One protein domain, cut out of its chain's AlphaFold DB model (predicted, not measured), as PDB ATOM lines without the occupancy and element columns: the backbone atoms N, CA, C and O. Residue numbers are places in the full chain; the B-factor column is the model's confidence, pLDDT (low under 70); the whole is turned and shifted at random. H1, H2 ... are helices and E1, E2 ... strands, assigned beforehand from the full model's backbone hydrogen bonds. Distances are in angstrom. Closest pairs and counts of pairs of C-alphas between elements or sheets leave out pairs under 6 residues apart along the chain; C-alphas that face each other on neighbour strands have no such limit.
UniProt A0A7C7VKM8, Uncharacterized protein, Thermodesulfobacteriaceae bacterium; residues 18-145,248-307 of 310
ATOM      1  N   THR A  18      63.774 -40.609  39.013       89.81
ATOM      2  CA  THR A  18      64.259 -40.615  37.626       89.81
ATOM      3  C   THR A  18      65.409 -41.598  37.384       89.81
ATOM      4  O   THR A  18      65.645 -42.020  36.253       89.81
ATOM      5  N   GLU A  19      66.112 -42.012  38.442       92.56
ATOM      6  CA  GLU A  19      67.190 -43.002  38.368       92.56
ATOM      7  C   GLU A  19      66.663 -44.445  38.385       92.56
ATOM      8  O   GLU A  19      67.407 -45.365  38.041       92.56
ATOM      9  N   ASN A  20      65.392 -44.646  38.745       94.12
ATOM     10  CA  ASN A  20      64.764 -45.958  38.831       94.12
ATOM     11  C   ASN A  20      64.653 -46.625  37.449       94.12
ATOM     12  O   ASN A  20      64.200 -46.011  36.486       94.12
ATOM     13  N   ASP A  21      65.000 -47.908  37.353       95.19
ATOM     14  CA  ASP A  21      64.964 -48.634  36.075       95.19
ATOM     15  C   ASP A  21      63.549 -48.740  35.490       95.19
ATOM     16  O   ASP A  21      63.373 -48.636  34.277       95.19
ATOM     17  N   SER A  22      62.525 -48.857  36.345       93.00
ATOM     18  CA  SER A  22      61.125 -48.821  35.911       93.00
ATOM     19  C   SER A  22      60.769 -47.460  35.316       93.00
ATOM     20  O   SER A  22      60.113 -47.393  34.283       93.00
ATOM     21  N   TRP A  23      61.245 -46.368  35.924       94.88
ATOM     22  CA  TRP A  23      61.037 -45.024  35.384       94.88
ATOM     23  C   TRP A  23      61.676 -44.868  34.005       94.88
ATOM     24  O   TRP A  23      61.011 -44.445  33.064       94.88
ATOM     25  N   LYS A  24      62.948 -45.259  33.868       96.50
ATOM     26  CA  LYS A  24      63.684 -45.188  32.596       96.50
ATOM     27  C   LYS A  24      63.004 -46.000  31.497       96.50
ATOM     28  O   LYS A  24      62.885 -45.517  30.378       96.50
ATOM     29  N   ALA A  25      62.524 -47.200  31.816       95.62
ATOM     30  CA  ALA A  25      61.781 -48.024  30.868       95.62
ATOM     31  C   ALA A  25      60.440 -47.383  30.463       95.62
ATOM     32  O   ALA A  25      60.100 -47.377  29.284       95.62
ATOM     33  N   GLY A  26      59.706 -46.791  31.413       95.38
ATOM     34  CA  GLY A  26      58.471 -46.058  31.120       95.38
ATOM     35  C   GLY A  26      58.697 -44.821  30.246       95.38
ATOM     36  O   GLY A  26      57.939 -44.590  29.307       95.38
ATOM     37  N   LEU A  27      59.761 -44.060  30.513       96.62
ATOM     38  CA  LEU A  27      60.169 -42.914  29.697       96.62
ATOM     39  C   LEU A  27      60.577 -43.352  28.285       96.62
ATOM     40  O   LEU A  27      60.075 -42.809  27.309       96.62
ATOM     41  N   SER A  28      61.407 -44.389  28.173       96.25
ATOM     42  CA  SER A  28      61.813 -44.932  26.875       96.25
ATOM     43  C   SER A  28      60.618 -45.400  26.038       96.25
ATOM     44  O   SER A  28      60.654 -45.265  24.819       96.25
ATOM     45  N   ALA A  29      59.570 -45.937  26.671       95.69
ATOM     46  CA  ALA A  29      58.339 -46.318  25.984       95.69
ATOM     47  C   ALA A  29      57.509 -45.096  25.540       95.69
ATOM     48  O   ALA A  29      57.006 -45.087  24.423       95.69
ATOM     49  N   LEU A  30      57.422 -44.031  26.350       95.94
ATOM     50  CA  LEU A  30      56.798 -42.760  25.930       95.94
ATOM     51  C   LEU A  30      57.496 -42.129  24.716       95.94
ATOM     52  O   LEU A  30      56.856 -41.490  23.885       95.94
ATOM     53  N   GLU A  31      58.812 -42.281  24.613       95.81
ATOM     54  CA  GLU A  31      59.595 -41.720  23.511       95.81
ATOM     55  C   GLU A  31      59.478 -42.524  22.207       95.81
ATOM     56  O   GLU A  31      59.838 -42.009  21.146       95.81
ATOM     57  N   GLN A  32      58.970 -43.759  22.269       95.50
ATOM     58  CA  GLN A  32      58.845 -44.687  21.141       95.50
ATOM     59  C   GLN A  32      57.415 -45.254  21.048       95.50
ATOM     60  O   GLN A  32      57.234 -46.462  21.221       95.50
ATOM     61  N   PRO A  33      56.399 -44.406  20.779       96.88
ATOM     62  CA  PRO A  33      55.016 -44.854  20.682       96.88
ATOM     63  C   PRO A  33      54.850 -45.924  19.604       96.88
ATOM     64  O   PRO A  33      55.430 -45.817  18.527       96.88
ATOM     65  N   VAL A  34      54.021 -46.931  19.862       97.12
ATOM     66  CA  VAL A  34      53.854 -48.085  18.967       97.12
ATOM     67  C   VAL A  34      52.881 -47.805  17.815       97.12
ATOM     68  O   VAL A  34      53.032 -48.377  16.730       97.12
ATOM     69  N   TRP A  35      51.900 -46.913  17.994       97.50
ATOM     70  CA  TRP A  35      50.867 -46.674  16.976       97.50
ATOM     71  C   TRP A  35      51.407 -46.300  15.589       97.50
ATOM     72  O   TRP A  35      50.895 -46.863  14.624       97.50
ATOM     73  N   PRO A  36      52.428 -45.433  15.411       96.75
ATOM     74  CA  PRO A  36      52.925 -45.117  14.072       96.75
ATOM     75  C   PRO A  36      53.416 -46.356  13.312       96.75
ATOM     76  O   PRO A  36      53.217 -46.458  12.101       96.75
ATOM     77  N   LEU A  37      54.012 -47.323  14.019       96.69
ATOM     78  CA  LEU A  37      54.419 -48.601  13.440       96.69
ATOM     79  C   LEU A  37      53.208 -49.493  13.125       96.69
ATOM     80  O   LEU A  37      53.153 -50.080  12.045       96.69
ATOM     81  N   CYS A  38      52.218 -49.566  14.024       96.94
ATOM     82  CA  CYS A  38      50.958 -50.265  13.749       96.94
ATOM     83  C   CYS A  38      50.257 -49.685  12.519       96.94
ATOM     84  O   CYS A  38      49.884 -50.428  11.620       96.94
ATOM     85  N   HIS A  39      50.124 -48.364  12.443       95.81
ATOM     86  CA  HIS A  39      49.480 -47.673  11.338       95.81
ATOM     87  C   HIS A  39      50.201 -47.930  10.010       95.81
ATOM     88  O   HIS A  39      49.544 -48.216   9.013       95.81
ATOM     89  N   LEU A  40      51.542 -47.933   9.998       95.00
ATOM     90  CA  LEU A  40      52.319 -48.349   8.827       95.00
ATOM     91  C   LEU A  40      51.966 -49.779   8.389       95.00
ATOM     92  O   LEU A  40      51.692 -50.000   7.212       95.00
ATOM     93  N   ALA A  41      51.932 -50.734   9.320       95.44
ATOM     94  CA  ALA A  41      51.579 -52.118   9.010       95.44
ATOM     95  C   ALA A  41      50.145 -52.247   8.467       95.44
ATOM     96  O   ALA A  41      49.922 -52.948   7.484       95.44
ATOM     97  N   LEU A  42      49.176 -51.526   9.042       94.62
ATOM     98  CA  LEU A  42      47.790 -51.521   8.561       94.62
ATOM     99  C   LEU A  42      47.672 -50.881   7.166       94.62
ATOM    100  O   LEU A  42      46.946 -51.397   6.319       94.62
ATOM    101  N   MET A  43      48.416 -49.808   6.881       93.56
ATOM    102  CA  MET A  43      48.465 -49.219   5.537       93.56
ATOM    103  C   MET A  43      49.047 -50.198   4.511       93.56
ATOM    104  O   MET A  43      48.481 -50.356   3.429       93.56
ATOM    105  N   LEU A  44      50.141 -50.888   4.854       94.56
ATOM    106  CA  LEU A  44      50.727 -51.929   4.005       94.56
ATOM    107  C   LEU A  44      49.752 -53.089   3.781       94.56
ATOM    108  O   LEU A  44      49.685 -53.607   2.673       94.56
ATOM    109  N   TYR A  45      48.958 -53.457   4.786       94.25
ATOM    110  CA  TYR A  45      47.936 -54.494   4.656       94.25
ATOM    111  C   TYR A  45      46.844 -54.114   3.664       94.25
ATOM    112  O   TYR A  45      46.494 -54.901   2.784       94.25
ATOM    113  N   VAL A  46      46.306 -52.902   3.796       90.81
ATOM    114  CA  VAL A  46      45.202 -52.433   2.955       90.81
ATOM    115  C   VAL A  46      45.666 -52.210   1.516       90.81
ATOM    116  O   VAL A  46      44.974 -52.614   0.585       90.81
ATOM    117  N   ALA A  47      46.833 -51.591   1.325       91.25
ATOM    118  CA  ALA A  47      47.330 -51.220   0.000       91.25
ATOM    119  C   ALA A  47      48.154 -52.320  -0.690       91.25
ATOM    120  O   ALA A  47      48.332 -52.283  -1.908       91.25
ATOM    121  N   GLY A  48      48.703 -53.261   0.075       91.06
ATOM    122  CA  GLY A  48      49.640 -54.271  -0.402       91.06
ATOM    123  C   GLY A  48      49.010 -55.632  -0.719       91.06
ATOM    124  O   GLY A  48      47.835 -55.888  -0.421       91.06
ATOM    125  N   PRO A  49      49.812 -56.544  -1.297       92.38
ATOM    126  CA  PRO A  49      49.388 -57.882  -1.710       92.38
ATOM    127  C   PRO A  49      49.400 -58.896  -0.548       92.38
ATOM    128  O   PRO A  49      49.719 -60.057  -0.764       92.38
ATOM    129  N   TYR A  50      49.107 -58.452   0.678       93.12
ATOM    130  CA  TYR A  50      49.118 -59.301   1.873       93.12
ATOM    131  C   TYR A  50      47.723 -59.837   2.172       93.12
ATOM    132  O   TYR A  50      46.761 -59.061   2.178       93.12
ATOM    133  N   ASP A  51      47.620 -61.124   2.482       90.81
ATOM    134  CA  ASP A  51      46.362 -61.740   2.910       90.81
ATOM    135  C   ASP A  51      46.222 -61.700   4.434       90.81
ATOM    136  O   ASP A  51      45.106 -61.691   4.949       90.81
ATOM    137  N   LYS A  52      47.337 -61.638   5.173       93.25
ATOM    138  CA  LYS A  52      47.347 -61.611   6.645       93.25
ATOM    139  C   LYS A  52      48.277 -60.546   7.206       93.25
ATOM    140  O   LYS A  52      49.313 -60.230   6.627       93.25
ATOM    141  N   ILE A  53      47.953 -60.050   8.396       94.19
ATOM    142  CA  ILE A  53      48.811 -59.136   9.155       94.19
ATOM    143  C   ILE A  53      50.119 -59.831   9.552       94.19
ATOM    144  O   ILE A  53      51.171 -59.196   9.540       94.19
ATOM    145  N   GLU A  54      50.088 -61.134   9.859       95.00
ATOM    146  CA  GLU A  54      51.300 -61.915  10.145       95.00
ATOM    147  C   GLU A  54      52.362 -61.834   9.044       95.00
ATOM    148  O   GLU A  54      53.548 -61.797   9.365       95.00
ATOM    149  N   GLU A  55      51.953 -61.811   7.774       95.38
ATOM    150  CA  GLU A  55      52.876 -61.757   6.632       95.38
ATOM    151  C   GLU A  55      53.654 -60.439   6.651       95.38
ATOM    152  O   GLU A  55      54.875 -60.427   6.544       95.38
ATOM    153  N   ILE A  56      52.967 -59.334   6.943       94.56
ATOM    154  CA  ILE A  56      53.597 -58.020   7.097       94.56
ATOM    155  C   ILE A  56      54.583 -58.037   8.258       94.56
ATOM    156  O   ILE A  56      55.709 -57.580   8.113       94.56
ATOM    157  N   VAL A  57      54.192 -58.584   9.412       94.31
ATOM    158  CA  VAL A  57      55.070 -58.649  10.593       94.31
ATOM    159  C   VAL A  57      56.366 -59.420  10.297       94.31
ATOM    160  O   VAL A  57      57.407 -59.077  10.859       94.31
ATOM    161  N   GLN A  58      56.315 -60.427   9.421       93.75
ATOM    162  CA  GLN A  58      57.479 -61.210   8.989       93.75
ATOM    163  C   GLN A  58      58.330 -60.491   7.935       93.75
ATOM    164  O   GLN A  58      59.555 -60.606   7.973       93.75
ATOM    165  N   ASP A  59      57.695 -59.733   7.042       94.56
ATOM    166  CA  ASP A  59      58.354 -59.089   5.903       94.56
ATOM    167  C   ASP A  59      58.894 -57.680   6.209       94.56
ATOM    168  O   ASP A  59      59.629 -57.103   5.401       94.56
ATOM    169  N   LEU A  60      58.558 -57.096   7.367       93.19
ATOM    170  CA  LEU A  60      59.042 -55.764   7.738       93.19
ATOM    171  C   LEU A  60      60.574 -55.731   7.891       93.19
ATOM    172  O   LEU A  60      61.151 -56.559   8.604       93.19
ATOM    173  N   PRO A  61      61.253 -54.727   7.300       92.81
ATOM    174  CA  PRO A  61      62.691 -54.570   7.458       92.81
ATOM    175  C   PRO A  61      63.055 -54.240   8.912       92.81
ATOM    176  O   PRO A  61      62.255 -53.701   9.671       92.81
ATOM    177  N   SER A  62      64.295 -54.535   9.297       91.81
ATOM    178  CA  SER A  62      64.852 -54.201  10.610       91.81
ATOM    179  C   SER A  62      66.213 -53.525  10.400       91.81
ATOM    180  O   SER A  62      67.107 -54.161   9.832       91.81
ATOM    181  N   PRO A  63      66.390 -52.250  10.813       95.19
ATOM    182  CA  PRO A  63      65.428 -51.368  11.497       95.19
ATOM    183  C   PRO A  63      64.416 -50.672  10.557       95.19
ATOM    184  O   PRO A  63      64.579 -50.678   9.337       95.19
ATOM    185  N   ILE A  64      63.404 -50.015  11.141       95.06
ATOM    186  CA  ILE A  64      62.554 -49.011  10.470       95.06
ATOM    187  C   ILE A  64      62.827 -47.638  11.074       95.06
ATOM    188  O   ILE A  64      62.708 -47.453  12.286       95.06
ATOM    189  N   GLU A  65      63.141 -46.668  10.221       93.31
ATOM    190  CA  GLU A  65      63.409 -45.282  10.603       93.31
ATOM    191  C   GLU A  65      62.344 -44.350  10.021       93.31
ATOM    192  O   GLU A  65      61.991 -44.429   8.844       93.31
ATOM    193  N   THR A  66      61.837 -43.448  10.856       84.50
ATOM    194  CA  THR A  66      61.036 -42.294  10.445       84.50
ATOM    195  C   THR A  66      61.818 -41.012  10.733       84.50
ATOM    196  O   THR A  66      62.942 -41.049  11.229       84.50
ATOM    197  N   SER A  67      61.239 -39.844  10.448       80.56
ATOM    198  CA  SER A  67      61.880 -38.561  10.761       80.56
ATOM    199  C   SER A  67      62.126 -38.336  12.259       80.56
ATOM    200  O   SER A  67      62.927 -37.472  12.613       80.56
ATOM    201  N   SER A  68      61.442 -39.073  13.138       86.31
ATOM    202  CA  SER A  68      61.473 -38.848  14.587       86.31
ATOM    203  C   SER A  68      61.580 -40.114  15.442       86.31
ATOM    204  O   SER A  68      61.751 -39.974  16.656       86.31
ATOM    205  N   LEU A  69      61.482 -41.313  14.852       94.69
ATOM    206  CA  LEU A  69      61.457 -42.604  15.551       94.69
ATOM    207  C   LEU A  69      62.325 -43.646  14.842       94.69
ATOM    208  O   LEU A  69      62.465 -43.631  13.619       94.69
ATOM    209  N   THR A  70      62.855 -44.590  15.617       95.56
ATOM    210  CA  THR A  70      63.650 -45.708  15.102       95.56
ATOM    211  C   THR A  70      63.232 -46.983  15.814       95.56
ATOM    212  O   THR A  70      63.519 -47.178  16.993       95.56
ATOM    213  N   TYR A  71      62.595 -47.883  15.074       96.19
ATOM    214  CA  TYR A  71      62.206 -49.194  15.568       96.19
ATOM    215  C   TYR A  71      63.275 -50.207  15.181       96.19
ATOM    216  O   TYR A  71      63.375 -50.613  14.023       96.19
ATOM    217  N   THR A  72      64.086 -50.628  16.152       95.50
ATOM    218  CA  THR A  72      65.151 -51.612  15.909       95.50
ATOM    219  C   THR A  72      64.580 -52.975  15.521       95.50
ATOM    220  O   THR A  72      65.040 -53.574  14.553       95.50
ATOM    221  N   TYR A  73      63.544 -53.443  16.225       95.62
ATOM    222  CA  TYR A  73      62.936 -54.767  16.028       95.62
ATOM    223  C   TYR A  73      61.420 -54.662  15.777       95.62
ATOM    224  O   TYR A  73      60.624 -55.084  16.619       95.62
ATOM    225  N   PRO A  74      60.989 -54.082  14.642       96.31
ATOM    226  CA  PRO A  74      59.582 -53.756  14.411       96.31
ATOM    227  C   PRO A  74      58.678 -54.992  14.386       96.31
ATOM    228  O   PRO A  74      57.585 -54.950  14.946       96.31
ATOM    229  N   GLY A  75      59.149 -56.112  13.827       95.62
ATOM    230  CA  GLY A  75      58.405 -57.374  13.845       95.62
ATOM    231  C   GLY A  75      58.119 -57.870  15.267       95.62
ATOM    232  O   GLY A  75      56.991 -58.239  15.579       95.62
ATOM    233  N   THR A  76      59.103 -57.798  16.171       95.62
ATOM    234  CA  THR A  76      58.924 -58.159  17.590       95.62
ATOM    235  C   THR A  76      57.933 -57.231  18.287       95.62
ATOM    236  O   THR A  76      57.074 -57.710  19.020       95.62
ATOM    237  N   ILE A  77      58.019 -55.921  18.032       95.94
ATOM    238  CA  ILE A  77      57.089 -54.936  18.600       95.94
ATOM    239  C   ILE A  77      55.660 -55.232  18.134       95.94
ATOM    240  O   ILE A  77      54.763 -55.357  18.958       95.94
ATOM    241  N   LEU A  78      55.439 -55.399  16.829       96.69
ATOM    242  CA  LEU A  78      54.102 -55.642  16.282       96.69
ATOM    243  C   LEU A  78      53.521 -56.999  16.668       96.69
ATOM    244  O   LEU A  78      52.302 -57.114  16.790       96.69
ATOM    245  N   HIS A  79      54.359 -58.013  16.894       95.50
ATOM    246  CA  HIS A  79      53.897 -59.330  17.327       95.50
ATOM    247  C   HIS A  79      53.075 -59.250  18.623       95.50
ATOM    248  O   HIS A  79      52.039 -59.902  18.742       95.50
ATOM    249  N   GLU A  80      53.454 -58.366  19.550       95.56
ATOM    250  CA  GLU A  80      52.704 -58.126  20.787       95.56
ATOM    251  C   GLU A  80      51.288 -57.586  20.537       95.56
ATOM    252  O   GLU A  80      50.378 -57.808  21.340       95.56
ATOM    253  N   TYR A  81      51.064 -56.889  19.425       96.75
ATOM    254  CA  TYR A  81      49.794 -56.240  19.091       96.75
ATOM    255  C   TYR A  81      49.014 -56.988  18.013       96.75
ATOM    256  O   TYR A  81      47.907 -56.579  17.667       96.75
ATOM    257  N   ILE A  82      49.535 -58.111  17.513       94.44
ATOM    258  CA  ILE A  82      48.986 -58.795  16.343       94.44
ATOM    259  C   ILE A  82      47.512 -59.165  16.514       94.44
ATOM    260  O   ILE A  82      46.707 -58.912  15.630       94.44
ATOM    261  N   HIS A  83      47.124 -59.648  17.694       93.19
ATOM    262  CA  HIS A  83      45.739 -59.987  18.017       93.19
ATOM    263  C   HIS A  83      44.768 -58.800  17.888       93.19
ATOM    264  O   HIS A  83      43.611 -59.017  17.552       93.19
ATOM    265  N   ILE A  84      45.232 -57.564  18.107       94.31
ATOM    266  CA  ILE A  84      44.440 -56.340  17.920       94.31
ATOM    267  C   ILE A  84      44.391 -55.976  16.432       94.31
ATOM    268  O   ILE A  84      43.327 -55.679  15.894       94.31
ATOM    269  N   LEU A  85      45.541 -56.017  15.752       93.69
ATOM    270  CA  LEU A  85      45.667 -55.619  14.345       93.69
ATOM    271  C   LEU A  85      44.880 -56.541  13.404       93.69
ATOM    272  O   LEU A  85      44.308 -56.073  12.420       93.69
ATOM    273  N   ARG A  86      44.790 -57.834  13.734       90.81
ATOM    274  CA  ARG A  86      44.044 -58.836  12.961       90.81
ATOM    275  C   ARG A  86      42.554 -58.556  12.844       90.81
ATOM    276  O   ARG A  86      41.917 -59.102  11.952       90.81
ATOM    277  N   HIS A  87      41.987 -57.683  13.676       85.50
ATOM    278  CA  HIS A  87      40.608 -57.246  13.475       85.50
ATOM    279  C   HIS A  87      40.402 -56.638  12.076       85.50
ATOM    280  O   HIS A  87      39.345 -56.831  11.480       85.50
ATOM    281  N   LEU A  88      41.426 -55.988  11.502       87.81
ATOM    282  CA  LEU A  88      41.361 -55.453  10.141       87.81
ATOM    283  C   LEU A  88      41.316 -56.552   9.061       87.81
ATOM    284  O   LEU A  88      40.880 -56.286   7.941       87.81
ATOM    285  N   GLU A  89      41.723 -57.790   9.369       88.12
ATOM    286  CA  GLU A  89      41.722 -58.888   8.393       88.12
ATOM    287  C   GLU A  89      40.316 -59.195   7.887       88.12
ATOM    288  O   GLU A  89      40.110 -59.391   6.689       88.12
ATOM    289  N   ALA A  90      39.334 -59.152   8.789       78.00
ATOM    290  CA  ALA A  90      37.946 -59.430   8.463       78.00
ATOM    291  C   ALA A  90      37.353 -58.428   7.461       78.00
ATOM    292  O   ALA A  90      36.558 -58.824   6.614       78.00
ATOM    293  N   LEU A  91      37.798 -57.166   7.482       76.62
ATOM    294  CA  LEU A  91      37.367 -56.153   6.510       76.62
ATOM    295  C   LEU A  91      37.818 -56.459   5.080       76.62
ATOM    296  O   LEU A  91      37.124 -56.093   4.135       76.62
ATOM    297  N   LYS A  92      38.967 -57.123   4.913       78.31
ATOM    298  CA  LYS A  92      39.523 -57.457   3.593       78.31
ATOM    299  C   LYS A  92      39.090 -58.843   3.110       78.31
ATOM    300  O   LYS A  92      38.832 -59.010   1.924       78.31
ATOM    301  N   LEU A  93      39.031 -59.828   4.010       72.56
ATOM    302  CA  LEU A  93      38.845 -61.240   3.658       72.56
ATOM    303  C   LEU A  93      37.407 -61.748   3.798       72.56
ATOM    304  O   LEU A  93      37.059 -62.724   3.140       72.56
ATOM    305  N   GLN A  94      36.606 -61.168   4.696       66.19
ATOM    306  CA  GLN A  94      35.284 -61.693   5.055       66.19
ATOM    307  C   GLN A  94      34.290 -60.560   5.368       66.19
ATOM    308  O   GLN A  94      33.825 -60.451   6.505       66.19
ATOM    309  N   PRO A  95      33.944 -59.707   4.387       63.34
ATOM    310  CA  PRO A  95      33.038 -58.578   4.610       63.34
ATOM    311  C   PRO A  95      31.630 -59.007   5.070       63.34
ATOM    312  O   PRO A  95      30.935 -58.239   5.728       63.34
ATOM    313  N   GLU A  96      31.213 -60.241   4.784       61.84
ATOM    314  CA  GLU A  96      29.980 -60.849   5.301       61.84
ATOM    315  C   GLU A  96      30.055 -61.322   6.767       61.84
ATOM    316  O   GLU A  96      29.011 -61.512   7.388       61.84
ATOM    317  N   ASN A  97      31.260 -61.480   7.331       59.34
ATOM    318  CA  ASN A  97      31.514 -61.866   8.727       59.34
ATOM    319  C   ASN A  97      32.379 -60.813   9.430       59.34
ATOM    320  O   ASN A  97      33.325 -61.150  10.151       59.34
ATOM    321  N   LEU A  98      32.090 -59.531   9.191       60.50
ATOM    322  CA  LEU A  98      32.748 -58.466   9.933       60.50
ATOM    323  C   LEU A  98      32.564 -58.731  11.434       60.50
ATOM    324  O   LEU A  98      31.434 -58.975  11.863       60.50
ATOM    325  N   PRO A  99      33.636 -58.712  12.246       60.34
ATOM    326  CA  PRO A  99      33.471 -58.620  13.682       60.34
ATOM    327  C   PRO A  99      32.584 -57.410  13.967       60.34
ATOM    328  O   PRO A  99      32.650 -56.426  13.227       60.34
ATOM    329  N   ASP A 100      31.768 -57.497  15.021       66.31
ATOM    330  CA  ASP A 100      30.966 -56.379  15.527       66.31
ATOM    331  C   ASP A 100      31.915 -55.253  15.968       66.31
ATOM    332  O   ASP A 100      32.246 -55.091  17.146       66.31
ATOM    333  N   PHE A 101      32.420 -54.492  14.998       74.12
ATOM    334  CA  PHE A 101      33.013 -53.202  15.250       74.12
ATOM    335  C   PHE A 101      31.884 -52.306  15.731       74.12
ATOM    336  O   PHE A 101      30.804 -52.307  15.138       74.12
ATOM    337  N   PRO A 102      32.109 -51.544  16.804       80.12
ATOM    338  CA  PRO A 102      31.130 -50.556  17.176       80.12
ATOM    339  C   PRO A 102      30.947 -49.556  16.039       80.12
ATOM    340  O   PRO A 102      31.926 -49.123  15.425       80.12
ATOM    341  N   ASP A 103      29.707 -49.130  15.828       84.25
ATOM    342  CA  ASP A 103      29.455 -47.972  14.991       84.25
ATOM    343  C   ASP A 103      30.134 -46.741  15.603       84.25
ATOM    344  O   ASP A 103      29.975 -46.437  16.796       84.25
ATOM    345  N   ILE A 104      30.905 -46.040  14.771       89.69
ATOM    346  CA  ILE A 104      31.657 -44.852  15.162       89.69
ATOM    347  C   ILE A 104      31.084 -43.639  14.437       89.69
ATOM    348  O   ILE A 104      30.958 -43.620  13.214       89.69
ATOM    349  N   LEU A 105      30.762 -42.615  15.217       91.69
ATOM    350  CA  LEU A 105      30.432 -41.283  14.750       91.69
ATOM    351  C   LEU A 105      31.678 -40.402  14.763       91.69
ATOM    352  O   LEU A 105      32.519 -40.508  15.661       91.69
ATOM    353  N   ASP A 106      31.769 -39.497  13.807       91.50
ATOM    354  CA  ASP A 106      32.716 -38.395  13.822       91.50
ATOM    355  C   ASP A 106      32.292 -37.296  14.834       91.50
ATOM    356  O   ASP A 106      31.267 -37.424  15.521       91.50
ATOM    357  N   PRO A 107      33.085 -36.219  14.999       87.62
ATOM    358  CA  PRO A 107      32.728 -35.110  15.884       87.62
ATOM    359  C   PRO A 107      31.451 -34.346  15.494       87.62
ATOM    360  O   PRO A 107      30.857 -33.718  16.374       87.62
ATOM    361  N   ASP A 108      31.035 -34.402  14.226       88.94
ATOM    362  CA  ASP A 108      29.817 -33.764  13.713       88.94
ATOM    363  C   ASP A 108      28.569 -34.645  13.928       88.94
ATOM    364  O   ASP A 108      27.437 -34.161  13.849       88.94
ATOM    365  N   GLY A 109      28.768 -35.911  14.314       86.19
ATOM    366  CA  GLY A 109      27.712 -36.874  14.618       86.19
ATOM    367  C   GLY A 109      27.331 -37.766  13.439       86.19
ATOM    368  O   GLY A 109      26.313 -38.451  13.521       86.19
ATOM    369  N   GLU A 110      28.133 -37.779  12.375       90.06
ATOM    370  CA  GLU A 110      27.930 -38.608  11.189       90.06
ATOM    371  C   GLU A 110      28.715 -39.918  11.297       90.06
ATOM    372  O   GLU A 110      29.786 -39.973  11.900       90.06
ATOM    373  N   TYR A 111      28.198 -41.000  10.713       90.00
ATOM    374  CA  TYR A 111      28.897 -42.286  10.728       90.00
ATOM    375  C   TYR A 111      30.158 -42.236   9.865       90.00
ATOM    376  O   TYR A 111      30.104 -41.891   8.682       90.00
ATOM    377  N   VAL A 112      31.286 -42.659  10.437       90.12
ATOM    378  CA  VAL A 112      32.508 -42.877   9.656       90.12
ATOM    379  C   VAL A 112      32.378 -44.147   8.816       90.12
ATOM    380  O   VAL A 112      31.612 -45.060   9.129       90.12
ATOM    381  N   ASN A 113      33.151 -44.235   7.734       88.38
ATOM    382  CA  ASN A 113      33.165 -45.447   6.918       88.38
ATOM    383  C   ASN A 113      33.759 -46.642   7.709       88.38
ATOM    384  O   ASN A 113      34.580 -46.431   8.605       88.38
ATOM    385  N   PRO A 114      33.418 -47.901   7.364       85.88
ATOM    386  CA  PRO A 114      33.838 -49.071   8.143       85.88
ATOM    387  C   PRO A 114      35.353 -49.229   8.312       85.88
ATOM    388  O   PRO A 114      35.816 -49.656   9.369       85.88
ATOM    389  N   LEU A 115      36.137 -48.872   7.287       87.56
ATOM    390  CA  LEU A 115      37.595 -48.952   7.352       87.56
ATOM    391  C   LEU A 115      38.150 -47.949   8.368       87.56
ATOM    392  O   LEU A 115      38.956 -48.310   9.221       87.56
ATOM    393  N   GLU A 116      37.698 -46.699   8.297       90.25
ATOM    394  CA  GLU A 116      38.073 -45.661   9.251       90.25
ATOM    395  C   GLU A 116      37.637 -46.021  10.673       90.25
ATOM    396  O   GLU A 116      38.443 -45.930  11.597       90.25
ATOM    397  N   GLY A 117      36.407 -46.513  10.845       90.81
ATOM    398  CA  GLY A 117      35.910 -46.984  12.135       90.81
ATOM    399  C   GLY A 117      36.804 -48.071  12.733       90.81
ATOM    400  O   GLY A 117      37.238 -47.964  13.881       90.81
ATOM    401  N   ALA A 118      37.180 -49.076  11.941       89.75
ATOM    402  CA  ALA A 118      38.087 -50.119  12.402       89.75
ATOM    403  C   ALA A 118      39.485 -49.588  12.741       89.75
ATOM    404  O   ALA A 118      40.042 -49.982  13.764       89.75
ATOM    405  N   LEU A 119      40.051 -48.678  11.941       92.62
ATOM    406  CA  LEU A 119      41.358 -48.075  12.229       92.62
ATOM    407  C   LEU A 119      41.346 -47.297  13.548       92.62
ATOM    408  O   LEU A 119      42.243 -47.469  14.371       92.62
ATOM    409  N   VAL A 120      40.317 -46.481  13.774       94.06
ATOM    410  CA  VAL A 120      40.144 -45.689  15.000       94.06
ATOM    411  C   VAL A 120      39.906 -46.607  16.210       94.06
ATOM    412  O   VAL A 120      40.464 -46.378  17.287       94.06
ATOM    413  N   TRP A 121      39.142 -47.689  16.044       93.19
ATOM    414  CA  TRP A 121      38.944 -48.693  17.090       93.19
ATOM    415  C   TRP A 121      40.244 -49.421  17.451       93.19
ATOM    416  O   TRP A 121      40.594 -49.534  18.626       93.19
ATOM    417  N   ILE A 122      41.000 -49.873  16.449       94.50
ATOM    418  CA  ILE A 122      42.311 -50.503  16.639       94.50
ATOM    419  C   ILE A 122      43.273 -49.522  17.325       94.50
ATOM    420  O   ILE A 122      43.969 -49.919  18.258       94.50
ATOM    421  N   HIS A 123      43.267 -48.245  16.933       96.88
ATOM    422  CA  HIS A 123      44.075 -47.196  17.556       96.88
ATOM    423  C   HIS A 123      43.788 -47.072  19.060       96.88
ATOM    424  O   HIS A 123      44.721 -47.106  19.864       96.88
ATOM    425  N   GLN A 124      42.508 -47.025  19.455       95.62
ATOM    426  CA  GLN A 124      42.107 -47.038  20.867       95.62
ATOM    427  C   GLN A 124      42.698 -48.248  21.604       95.62
ATOM    428  O   GLN A 124      43.317 -48.086  22.652       95.62
ATOM    429  N   GLN A 125      42.541 -49.455  21.056       94.56
ATOM    430  CA  GLN A 125      42.985 -50.696  21.702       94.56
ATOM    431  C   GLN A 125      44.516 -50.791  21.828       94.56
ATOM    432  O   GLN A 125      45.029 -51.207  22.870       94.56
ATOM    433  N   VAL A 126      45.259 -50.371  20.796       96.81
ATOM    434  CA  VAL A 126      46.731 -50.308  20.830       96.81
ATOM    435  C   VAL A 126      47.195 -49.367  21.939       96.81
ATOM    436  O   VAL A 126      48.016 -49.765  22.771       96.81
ATOM    437  N   LEU A 127      46.631 -48.157  22.000       97.00
ATOM    438  CA  LEU A 127      47.008 -47.178  23.015       97.00
ATOM    439  C   LEU A 127      46.593 -47.589  24.423       97.00
ATOM    440  O   LEU A 127      47.321 -47.301  25.365       97.00
ATOM    441  N   GLU A 128      45.458 -48.268  24.600       94.31
ATOM    442  CA  GLU A 128      45.065 -48.791  25.911       94.31
ATOM    443  C   GLU A 128      46.105 -49.780  26.443       94.31
ATOM    444  O   GLU A 128      46.551 -49.639  27.584       94.31
ATOM    445  N   LYS A 129      46.541 -50.729  25.602       94.06
ATOM    446  CA  LYS A 129      47.578 -51.704  25.963       94.06
ATOM    447  C   LYS A 129      48.923 -51.024  26.245       94.06
ATOM    448  O   LYS A 129      49.583 -51.343  27.234       94.06
ATOM    449  N   GLU A 130      49.338 -50.094  25.391       95.94
ATOM    450  CA  GLU A 130      50.612 -49.384  25.539       95.94
ATOM    451  C   GLU A 130      50.638 -48.487  26.786       95.94
ATOM    452  O   GLU A 130      51.567 -48.552  27.595       95.94
ATOM    453  N   LEU A 131      49.590 -47.690  26.999       95.25
ATOM    454  CA  LEU A 131      49.499 -46.790  28.145       95.25
ATOM    455  C   LEU A 131      49.301 -47.549  29.457       95.25
ATOM    456  O   LEU A 131      49.739 -47.063  30.499       95.25
ATOM    457  N   GLU A 132      48.702 -48.744  29.447       92.38
ATOM    458  CA  GLU A 132      48.710 -49.631  30.615       92.38
ATOM    459  C   GLU A 132      50.147 -49.954  31.046       92.38
ATOM    460  O   GLU A 132      50.490 -49.811  32.227       92.38
ATOM    461  N   TYR A 133      51.006 -50.337  30.099       92.00
ATOM    462  CA  TYR A 133      52.417 -50.599  30.369       92.00
ATOM    463  C   TYR A 133      53.129 -49.336  30.870       92.00
ATOM    464  O   TYR A 133      53.672 -49.335  31.975       92.00
ATOM    465  N   ILE A 134      53.045 -48.230  30.128       94.38
ATOM    466  CA  ILE A 134      53.711 -46.964  30.474       94.38
ATOM    467  C   ILE A 134      53.286 -46.468  31.863       94.38
ATOM    468  O   ILE A 134      54.133 -46.189  32.718       94.38
ATOM    469  N   ASN A 135      51.979 -46.412  32.134       92.00
ATOM    470  CA  ASN A 135      51.468 -45.980  33.431       92.00
ATOM    471  C   ASN A 135      51.949 -46.908  34.558       92.00
ATOM    472  O   ASN A 135      52.249 -46.433  35.653       92.00
ATOM    473  N   SER A 136      52.045 -48.221  34.311       88.69
ATOM    474  CA  SER A 136      52.589 -49.178  35.285       88.69
ATOM    475  C   SER A 136      54.041 -48.859  35.647       88.69
ATOM    476  O   SER A 136      54.428 -48.889  36.816       88.69
ATOM    477  N   MET A 137      54.840 -48.529  34.637       90.88
ATOM    478  CA  MET A 137      56.270 -48.304  34.796       90.88
ATOM    479  C   MET A 137      56.575 -46.974  35.502       90.88
ATOM    480  O   MET A 137      57.466 -46.924  36.354       90.88
ATOM    481  N   LEU A 138      55.799 -45.923  35.213       91.88
ATOM    482  CA  LEU A 138      56.006 -44.568  35.741       91.88
ATOM    483  C   LEU A 138      55.332 -44.320  37.098       91.88
ATOM    484  O   LEU A 138      55.843 -43.570  37.932       91.88
ATOM    485  N   CYS A 139      54.185 -44.956  37.356       87.69
ATOM    486  CA  CYS A 139      53.405 -44.696  38.566       87.69
ATOM    487  C   CYS A 139      54.042 -45.309  39.821       87.69
ATOM    488  O   CYS A 139      54.092 -44.659  40.866       87.69
ATOM    489  N   SER A 140      54.548 -46.545  39.726       83.12
ATOM    490  CA  SER A 140      55.089 -47.280  40.881       83.12
ATOM    491  C   SER A 140      56.229 -46.527  41.601       83.12
ATOM    492  O   SER A 140      56.125 -46.323  42.817       83.12
ATOM    493  N   PRO A 141      57.255 -45.995  40.899       88.31
ATOM    494  CA  PRO A 141      58.325 -45.219  41.535       88.31
ATOM    495  C   PRO A 141      57.841 -43.960  42.271       88.31
ATOM    496  O   PRO A 141      58.443 -43.563  43.268       88.31
ATOM    497  N   CYS A 142      56.738 -43.349  41.823       87.38
ATOM    498  CA  CYS A 142      56.227 -42.095  42.381       87.38
ATOM    499  C   CYS A 142      55.621 -42.230  43.782       87.38
ATOM    500  O   CYS A 142      55.454 -41.216  44.458       87.38
ATOM    501  N   ARG A 143      55.227 -43.445  44.206       84.94
ATOM    502  CA  ARG A 143      54.481 -43.697  45.462       84.94
ATOM    503  C   ARG A 143      53.241 -42.801  45.632       84.94
ATOM    504  O   ARG A 143      52.860 -42.427  46.740       84.94
ATOM    505  N   CYS A 144      52.624 -42.431  44.513       83.88
ATOM    506  CA  CYS A 144      51.429 -41.604  44.485       83.88
ATOM    507  C   CYS A 144      50.212 -42.436  44.912       83.88
ATOM    508  O   CYS A 144      49.968 -43.508  44.363       83.88
ATOM    509  N   THR A 145      49.411 -41.925  45.847       86.94
ATOM    510  CA  THR A 145      48.224 -42.636  46.360       86.94
ATOM    511  C   THR A 145      46.908 -42.094  45.803       86.94
ATOM    512  O   THR A 145      45.837 -42.467  46.274       86.94
ATOM    513  N   GLN A 248      46.428 -42.649  34.975       87.38
ATOM    514  CA  GLN A 248      46.816 -41.224  34.821       87.38
ATOM    515  C   GLN A 248      46.905 -40.683  33.396       87.38
ATOM    516  O   GLN A 248      46.650 -39.496  33.230       87.38
ATOM    517  N   ILE A 249      47.265 -41.491  32.399       92.69
ATOM    518  CA  ILE A 249      47.212 -41.103  30.983       92.69
ATOM    519  C   ILE A 249      46.291 -42.083  30.266       92.69
ATOM    520  O   ILE A 249      46.448 -43.296  30.427       92.69
ATOM    521  N   PHE A 250      45.330 -41.554  29.512       91.38
ATOM    522  CA  PHE A 250      44.221 -42.303  28.935       91.38
ATOM    523  C   PHE A 250      44.031 -41.939  27.466       91.38
ATOM    524  O   PHE A 250      43.961 -40.746  27.146       91.38
ATOM    525  N   PRO A 251      43.860 -42.933  26.586       94.62
ATOM    526  CA  PRO A 251      43.413 -42.677  25.235       94.62
ATOM    527  C   PRO A 251      41.897 -42.479  25.223       94.62
ATOM    528  O   PRO A 251      41.129 -43.306  25.716       94.62
ATOM    529  N   PHE A 252      41.476 -41.372  24.631       93.00
ATOM    530  CA  PHE A 252      40.113 -41.114  24.190       93.00
ATOM    531  C   PHE A 252      40.169 -40.905  22.679       93.00
ATOM    532  O   PHE A 252      39.894 -39.816  22.182       93.00
ATOM    533  N   VAL A 253      40.577 -41.940  21.941       95.56
ATOM    534  CA  VAL A 253      40.457 -41.954  20.478       95.56
ATOM    535  C   VAL A 253      38.982 -42.091  20.115       95.56
ATOM    536  O   VAL A 253      38.468 -41.333  19.295       95.56
ATOM    537  N   VAL A 254      38.277 -42.982  20.818       93.56
ATOM    538  CA  VAL A 254      36.813 -43.076  20.819       93.56
ATOM    539  C   VAL A 254      36.254 -42.985  22.227       93.56
ATOM    540  O   VAL A 254      36.863 -43.415  23.205       93.56
ATOM    541  N   GLN A 255      35.047 -42.445  22.329       89.88
ATOM    542  CA  GLN A 255      34.297 -42.335  23.567       89.88
ATOM    543  C   GLN A 255      32.892 -42.895  23.370       89.88
ATOM    544  O   GLN A 255      32.155 -42.453  22.491       89.88
ATOM    545  N   LYS A 256      32.497 -43.834  24.230       86.38
ATOM    546  CA  LYS A 256      31.131 -44.357  24.258       86.38
ATOM    547  C   LYS A 256      30.140 -43.233  24.563       86.38
ATOM    548  O   LYS A 256      30.266 -42.559  25.589       86.38
ATOM    549  N   GLN A 257      29.143 -43.059  23.704       79.00
ATOM    550  CA  GLN A 257      28.025 -42.160  23.950       79.00
ATOM    551  C   GLN A 257      26.934 -42.897  24.725       79.00
ATOM    552  O   GLN A 257      26.582 -44.040  24.433       79.00
ATOM    553  N   ASN A 258      26.379 -42.228  25.732       57.62
ATOM    554  CA  ASN A 258      25.156 -42.687  26.379       57.62
ATOM    555  C   ASN A 258      23.977 -42.170  25.545       57.62
ATOM    556  O   ASN A 258      23.419 -41.120  25.851       57.62
ATOM    557  N   GLY A 259      23.636 -42.873  24.466       50.59
ATOM    558  CA  GLY A 259      22.541 -42.511  23.569       50.59
ATOM    559  C   GLY A 259      21.854 -43.754  23.018       50.59
ATOM    560  O   GLY A 259      22.514 -44.747  22.730       50.59
ATOM    561  N   PHE A 260      20.526 -43.706  22.935       42.19
ATOM    562  CA  PHE A 260      19.732 -44.680  22.192       42.19
ATOM    563  C   PHE A 260      20.047 -44.499  20.708       42.19
ATOM    564  O   PHE A 260      19.973 -43.367  20.222       42.19
ATOM    565  N   ASP A 261      20.362 -45.580  19.992       43.75
ATOM    566  CA  ASP A 261      20.199 -45.531  18.545       43.75
ATOM    567  C   ASP A 261      18.718 -45.218  18.277       43.75
ATOM    568  O   ASP A 261      17.818 -45.664  18.995       43.75
ATOM    569  N   GLY A 262      18.420 -44.376  17.293       44.69
ATOM    570  CA  GLY A 262      17.040 -44.004  16.955       44.69
ATOM    571  C   GLY A 262      16.161 -45.179  16.493       44.69
ATOM    572  O   GLY A 262      15.064 -44.942  15.991       44.69
ATOM    573  N   HIS A 263      16.618 -46.428  16.642       43.16
ATOM    574  CA  HIS A 263      15.995 -47.659  16.172       43.16
ATOM    575  C   HIS A 263      15.573 -48.605  17.306       43.16
ATOM    576  O   HIS A 263      15.057 -49.691  17.042       43.16
ATOM    577  N   GLY A 264      15.677 -48.171  18.566       39.00
ATOM    578  CA  GLY A 264      15.128 -48.903  19.708       39.00
ATOM    579  C   GLY A 264      15.975 -50.092  20.159       39.00
ATOM    580  O   GLY A 264      15.551 -50.813  21.065       39.00
ATOM    581  N   ALA A 265      17.170 -50.270  19.589       41.16
ATOM    582  CA  ALA A 265      18.208 -51.096  20.178       41.16
ATOM    583  C   ALA A 265      19.141 -50.206  21.020       41.16
ATOM    584  O   ALA A 265      19.213 -48.987  20.885       41.16
ATOM    585  N   VAL A 266      19.795 -50.806  22.012       50.16
ATOM    586  CA  VAL A 266      20.810 -50.120  22.820       50.16
ATOM    587  C   VAL A 266      22.161 -50.567  22.286       50.16
ATOM    588  O   VAL A 266      22.930 -51.197  23.011       50.16
ATOM    589  N   ASN A 267      22.439 -50.317  21.005       53.84
ATOM    590  CA  ASN A 267      23.802 -50.483  20.530       53.84
ATOM    591  C   ASN A 267      24.612 -49.271  21.000       53.84
ATOM    592  O   ASN A 267      24.214 -48.127  20.772       53.84
ATOM    593  N   PRO A 268      25.703 -49.484  21.755       63.44
ATOM    594  CA  PRO A 268      26.518 -48.383  22.224       63.44
ATOM    595  C   PRO A 268      27.176 -47.724  21.013       63.44
ATOM    596  O   PRO A 268      28.090 -48.295  20.432       63.44
ATOM    597  N   VAL A 269      26.719 -46.529  20.654       77.50
ATOM    598  CA  VAL A 269      27.359 -45.717  19.618       77.50
ATOM    599  C   VAL A 269      28.618 -45.079  20.203       77.50
ATOM    600  O   VAL A 269      28.610 -44.572  21.331       77.50
ATOM    601  N   TRP A 270      29.719 -45.115  19.460       90.25
ATOM    602  CA  TRP A 270      30.991 -44.523  19.869       90.25
ATOM    603  C   TRP A 270      31.247 -43.257  19.071       90.25
ATOM    604  O   TRP A 270      30.882 -43.166  17.914       90.25
ATOM    605  N   MET A 271      31.862 -42.255  19.687       92.00
ATOM    606  CA  MET A 271      32.204 -40.997  19.031       92.00
ATOM    607  C   MET A 271      33.714 -40.832  19.000       92.00
ATOM    608  O   MET A 271      34.366 -40.962  20.041       92.00
ATOM    609  N   ARG A 272      34.262 -40.522  17.828       94.19
ATOM    610  CA  ARG A 272      35.667 -40.185  17.631       94.19
ATOM    611  C   ARG A 272      36.005 -38.884  18.364       94.19
ATOM    612  O   ARG A 272      35.239 -37.920  18.362       94.19
ATOM    613  N   ARG A 273      37.146 -38.881  19.048       94.31
ATOM    614  CA  ARG A 273      37.617 -37.791  19.913       94.31
ATOM    615  C   ARG A 273      39.085 -37.447  19.702       94.31
ATOM    616  O   ARG A 273      39.451 -36.315  19.996       94.31
ATOM    617  N   ASP A 274      39.904 -38.392  19.240       95.62
ATOM    618  CA  ASP A 274      41.338 -38.205  18.968       95.62
ATOM    619  C   ASP A 274      42.084 -37.447  20.079       95.62
ATOM    620  O   ASP A 274      42.913 -36.578  19.828       95.62
ATOM    621  N   THR A 275      41.772 -37.754  21.337       96.31
ATOM    622  CA  THR A 275      42.313 -37.046  22.498       96.31
ATOM    623  C   THR A 275      43.153 -37.986  23.358       96.31
ATOM    624  O   THR A 275      42.780 -39.134  23.597       96.31
ATOM    625  N   LEU A 276      44.257 -37.480  23.903       97.06
ATOM    626  CA  LEU A 276      44.963 -38.078  25.027       97.06
ATOM    627  C   LEU A 276      44.673 -37.256  26.284       97.06
ATOM    628  O   LEU A 276      44.947 -36.060  26.326       97.06
ATOM    629  N   LEU A 277      44.111 -37.880  27.318       95.06
ATOM    630  CA  LEU A 277      43.836 -37.219  28.594       95.06
ATOM    631  C   LEU A 277      44.922 -37.571  29.605       95.06
ATOM    632  O   LEU A 277      45.210 -38.749  29.795       95.06
ATOM    633  N   ALA A 278      45.471 -36.577  30.308       94.62
ATOM    634  CA  ALA A 278      46.395 -36.805  31.417       94.62
ATOM    635  C   ALA A 278      45.967 -36.088  32.704       94.62
ATOM    636  O   ALA A 278      45.536 -34.933  32.698       94.62
ATOM    637  N   VAL A 279      46.117 -36.782  33.829       91.81
ATOM    638  CA  VAL A 279      45.742 -36.296  35.158       91.81
ATOM    639  C   VAL A 279      46.854 -35.410  35.718       91.81
ATOM    640  O   VAL A 279      47.885 -35.896  36.179       91.81
ATOM    641  N   TRP A 280      46.635 -34.097  35.709       91.00
ATOM    642  CA  TRP A 280      47.614 -33.075  36.099       91.00
ATOM    643  C   TRP A 280      48.059 -33.167  37.569       91.00
ATOM    644  O   TRP A 280      49.167 -32.771  37.940       91.00
ATOM    645  N   ASP A 281      47.218 -33.741  38.426       87.50
ATOM    646  CA  ASP A 281      47.555 -33.955  39.834       87.50
ATOM    647  C   ASP A 281      48.597 -35.062  40.036       87.50
ATOM    648  O   ASP A 281      49.221 -35.136  41.103       87.50
ATOM    649  N   CYS A 282      48.853 -35.881  39.014       89.38
ATOM    650  CA  CYS A 282      49.863 -36.919  39.072       89.38
ATOM    651  C   CYS A 282      51.289 -36.337  38.995       89.38
ATOM    652  O   CYS A 282      51.587 -35.573  38.073       89.38
ATOM    653  N   PRO A 283      52.203 -36.715  39.911       90.12
ATOM    654  CA  PRO A 283      53.566 -36.192  39.916       90.12
ATOM    655  C   PRO A 283      54.336 -36.441  38.612       90.12
ATOM    656  O   PRO A 283      54.914 -35.497  38.082       90.12
ATOM    657  N   TYR A 284      54.291 -37.658  38.050       92.44
ATOM    658  CA  TYR A 284      55.017 -37.935  36.805       92.44
ATOM    659  C   TYR A 284      54.397 -37.260  35.588       92.44
ATOM    660  O   TYR A 284      55.118 -36.944  34.656       92.44
ATOM    661  N   VAL A 285      53.082 -37.016  35.585       94.25
ATOM    662  CA  VAL A 285      52.432 -36.292  34.481       94.25
ATOM    663  C   VAL A 285      52.930 -34.850  34.422       94.25
ATOM    664  O   VAL A 285      53.099 -34.303  33.337       94.25
ATOM    665  N   ARG A 286      53.182 -34.230  35.580       92.94
ATOM    666  CA  ARG A 286      53.769 -32.886  35.630       92.94
ATOM    667  C   ARG A 286      55.235 -32.882  35.238       92.94
ATOM    668  O   ARG A 286      55.645 -31.970  34.531       92.94
ATOM    669  N   GLU A 287      55.992 -33.863  35.722       94.75
ATOM    670  CA  GLU A 287      57.415 -33.989  35.404       94.75
ATOM    671  C   GLU A 287      57.625 -34.224  33.905       94.75
ATOM    672  O   GLU A 287      58.412 -33.527  33.282       94.75
ATOM    673  N   LEU A 288      56.876 -35.168  33.329       96.06
ATOM    674  CA  LEU A 288      57.023 -35.632  31.949       96.06
ATOM    675  C   LEU A 288      56.041 -34.949  30.989       96.06
ATOM    676  O   LEU A 288      55.557 -35.554  30.031       96.06
ATOM    677  N   LYS A 289      55.648 -33.706  31.285       96.94
ATOM    678  CA  LYS A 289      54.602 -33.003  30.531       96.94
ATOM    679  C   LYS A 289      54.935 -32.934  29.040       96.94
ATOM    680  O   LYS A 289      54.055 -33.157  28.207       96.94
ATOM    681  N   ASP A 290      56.176 -32.598  28.708       97.75
ATOM    682  CA  ASP A 290      56.590 -32.355  27.328       97.75
ATOM    683  C   ASP A 290      56.715 -33.674  26.550       97.75
ATOM    684  O   ASP A 290      56.297 -33.757  25.395       97.75
ATOM    685  N   GLU A 291      57.181 -34.734  27.206       97.81
ATOM    686  CA  GLU A 291      57.249 -36.092  26.674       97.81
ATOM    687  C   GLU A 291      55.853 -36.657  26.416       97.81
ATOM    688  O   GLU A 291      55.612 -37.249  25.366       97.81
ATOM    689  N   ILE A 292      54.898 -36.417  27.319       98.06
ATOM    690  CA  ILE A 292      53.500 -36.828  27.140       98.06
ATOM    691  C   ILE A 292      52.848 -36.050  25.986       98.06
ATOM    692  O   ILE A 292      52.158 -36.646  25.159       98.06
ATOM    693  N   CYS A 293      53.094 -34.739  25.876       98.00
ATOM    694  CA  CYS A 293      52.642 -33.945  24.729       98.00
ATOM    695  C   CYS A 293      53.229 -34.471  23.410       98.00
ATOM    696  O   CYS A 293      52.520 -34.569  22.406       98.00
ATOM    697  N   ARG A 294      54.519 -34.832  23.404       97.56
ATOM    698  CA  ARG A 294      55.184 -35.426  22.239       97.56
ATOM    699  C   ARG A 294      54.586 -36.787  21.893       97.56
ATOM    700  O   ARG A 294      54.313 -37.024  20.720       97.56
ATOM    701  N   PHE A 295      54.340 -37.644  22.885       97.94
ATOM    702  CA  PHE A 295      53.657 -38.923  22.697       97.94
ATOM    703  C   PHE A 295      52.286 -38.706  22.044       97.94
ATOM    704  O   PHE A 295      52.012 -39.307  21.010       97.94
ATOM    705  N   ALA A 296      51.451 -37.800  22.567       98.00
ATOM    706  CA  ALA A 296      50.147 -37.489  21.972       98.00
ATOM    707  C   ALA A 296      50.279 -37.063  20.500       98.00
ATOM    708  O   ALA A 296      49.623 -37.632  19.629       98.00
ATOM    709  N   SER A 297      51.197 -36.137  20.207       97.31
ATOM    710  CA  SER A 297      51.426 -35.641  18.847       97.31
ATOM    711  C   SER A 297      51.883 -36.734  17.878       97.31
ATOM    712  O   SER A 297      51.387 -36.782  16.753       97.31
ATOM    713  N   LEU A 298      52.791 -37.622  18.295       97.00
ATOM    714  CA  LEU A 298      53.261 -38.739  17.467       97.00
ATOM    715  C   LEU A 298      52.153 -39.757  17.174       97.00
ATOM    716  O   LEU A 298      52.179 -40.396  16.126       97.00
ATOM    717  N   ASN A 299      51.170 -39.876  18.067       97.06
ATOM    718  CA  ASN A 299      49.991 -40.716  17.879       97.06
ATOM    719  C   ASN A 299      48.839 -39.994  17.149       97.06
ATOM    720  O   ASN A 299      47.787 -40.585  16.936       97.06
ATOM    721  N   GLY A 300      49.012 -38.729  16.749       96.44
ATOM    722  CA  GLY A 300      47.957 -37.952  16.094       96.44
ATOM    723  C   GLY A 300      46.804 -37.565  17.025       96.44
ATOM    724  O   GLY A 300      45.670 -37.464  16.568       96.44
ATOM    725  N   LEU A 301      47.082 -37.371  18.318       97.69
ATOM    726  CA  LEU A 301      46.097 -37.011  19.338       97.69
ATOM    727  C   LEU A 301      46.291 -35.587  19.871       97.69
ATOM    728  O   LEU A 301      47.416 -35.101  20.009       97.69
ATOM    729  N   GLU A 302      45.188 -34.953  20.266       97.12
ATOM    730  CA  GLU A 302      45.188 -33.710  21.037       97.12
ATOM    731  C   GLU A 302      45.424 -33.993  22.529       97.12
ATOM    732  O   GLU A 302      44.775 -34.851  23.127       97.12
ATOM    733  N   MET A 303      46.341 -33.257  23.161       97.31
ATOM    734  CA  MET A 303      46.655 -33.431  24.580       97.31
ATOM    735  C   MET A 303      45.751 -32.577  25.481       97.31
ATOM    736  O   MET A 303      45.785 -31.349  25.422       97.31
ATOM    737  N   VAL A 304      45.019 -33.216  26.398       95.94
ATOM    738  CA  VAL A 304      44.158 -32.564  27.397       95.94
ATOM    739  C   VAL A 304      44.599 -32.900  28.824       95.94
ATOM    740  O   VAL A 304      44.525 -34.045  29.269       95.94
ATOM    741  N   PHE A 305      44.987 -31.884  29.596       94.00
ATOM    742  CA  PHE A 305      45.289 -32.035  31.023       94.00
ATOM    743  C   PHE A 305      44.056 -31.738  31.882       94.00
ATOM    744  O   PHE A 305      43.402 -30.710  31.695       94.00
ATOM    745  N   ARG A 306      43.748 -32.609  32.851       89.19
ATOM    746  CA  ARG A 306      42.656 -32.402  33.819       89.19
ATOM    747  C   ARG A 306      43.093 -32.659  35.254       89.19
ATOM    748  O   ARG A 306      43.917 -33.530  35.511       89.19
ATOM    749  N   GLU A 307      42.516 -31.912  36.189       83.06
ATOM    750  CA  GLU A 307      42.616 -32.211  37.622       83.06
ATOM    751  C   GLU A 307      41.818 -33.490  37.936       83.06
ATOM    752  O   GLU A 307      40.832 -33.815  37.267       83.06
TER     753      GLU A 307
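AT A GLANCE: This is residues 18 to 145 and 248 to 307 of the 310 residues of an uncharacterized protein of Thermodesulfobacteriaceae bacterium (UniProt A0A7C7VKM8). One long helix, H7, runs through the middle, with a small, twisted sheet over one side of it; H1 and H2 run one after the other against its direction on the side away from the sheet. H5 and H6 also meet H7 there, the hairpin H3 and H4 lies farther out past H2, and H9 covers the rest of the sheet's inner face. The printed part has 188 residues, with nine named helices and three named strands in the order H1 to H7, E1, E2, H8, H9, E3; the class is mixed, helices and strands. The mixed sheet runs E1, E2, E3; the whole is compact, with a radius of gyration of the C-alphas of 17.8 A and spans of 53 by 43 by 25 A.

IN THESE COORDINATES: H1, residues 21 to 30, begins at C-alpha 21 (64.964, -48.634, 36.075), and H2, residues 35 to 47, is 17.9 A long. H3 is residues 53 to 59, H4 74 to 79, H5 82 to 85 and H6 87 to 93. H7, residues 114 to 142, measures 41.5 A, with a kink of 29 degrees near residue 134. E1, residues 249 to 256, is 17.7 A long and bends by 80 degrees at residue 253; E2, residues 270 to 279, is 22.8 A long and bends by 75 degrees at residue 274. H8 is residues 283 to 287, H9 289 to 298, and E3, residues 302 to 306, ends at C-alpha 306 (42.656, -32.402, 33.819).

HOW THE PARTS SIT: H7 is the hub and touches H1, H2, H5, H6 and H8. With residues 133 to 141 alone it touches H1, closest C-alphas Gly 26 and Met 137, 4.8 A, at a shallow tilt of 24 degrees, opposite ways. H6 and H7 are a helical hairpin, closest C-alphas Leu 88 and Ala 118, 6.7 A. H2 and H3 touch about perpendicular at 81 degrees, closest C-alphas Tyr 45 and Ile 53, 6.5 A. H7 and H9 are on the same face of the sheet, in two layers, helices over one sheet, at heights over the sheet of 7.4 A and 9.3 A; H8 only grazes it with residues 285 to 286. The hairpin E1 and E2 is antiparallel, with N 250 and O 277 2.8 A apart; E2 and E3 are parallel, with N 304 and O 276 2.8 A apart. E2, H8, H9 and E3 make a strand-helix-strand unit, two parallel strands joined through helices, with a right-handed crossover. Each O i to N i+4 pair is within hydrogen-bond range in H1, H2, H3, H4, H8 and H9; H7 has 22 of 25, H6 1 of 3 beside 2 of 4 O i to N i+3 pairs, and H5 is too short for such a pair.

THE WHOLE: The two C-alphas farthest apart, of Glu 19 and His 263, are 56.0 A apart. Residues 146 to 247 are not printed; C-alphas 145 and 248 are 11.7 A apart across the cut. The links H3 to H4, H6 to H7 and E1 to E2 are long. Residues 94 to 100 and 258 to 268 have pLDDT under 70.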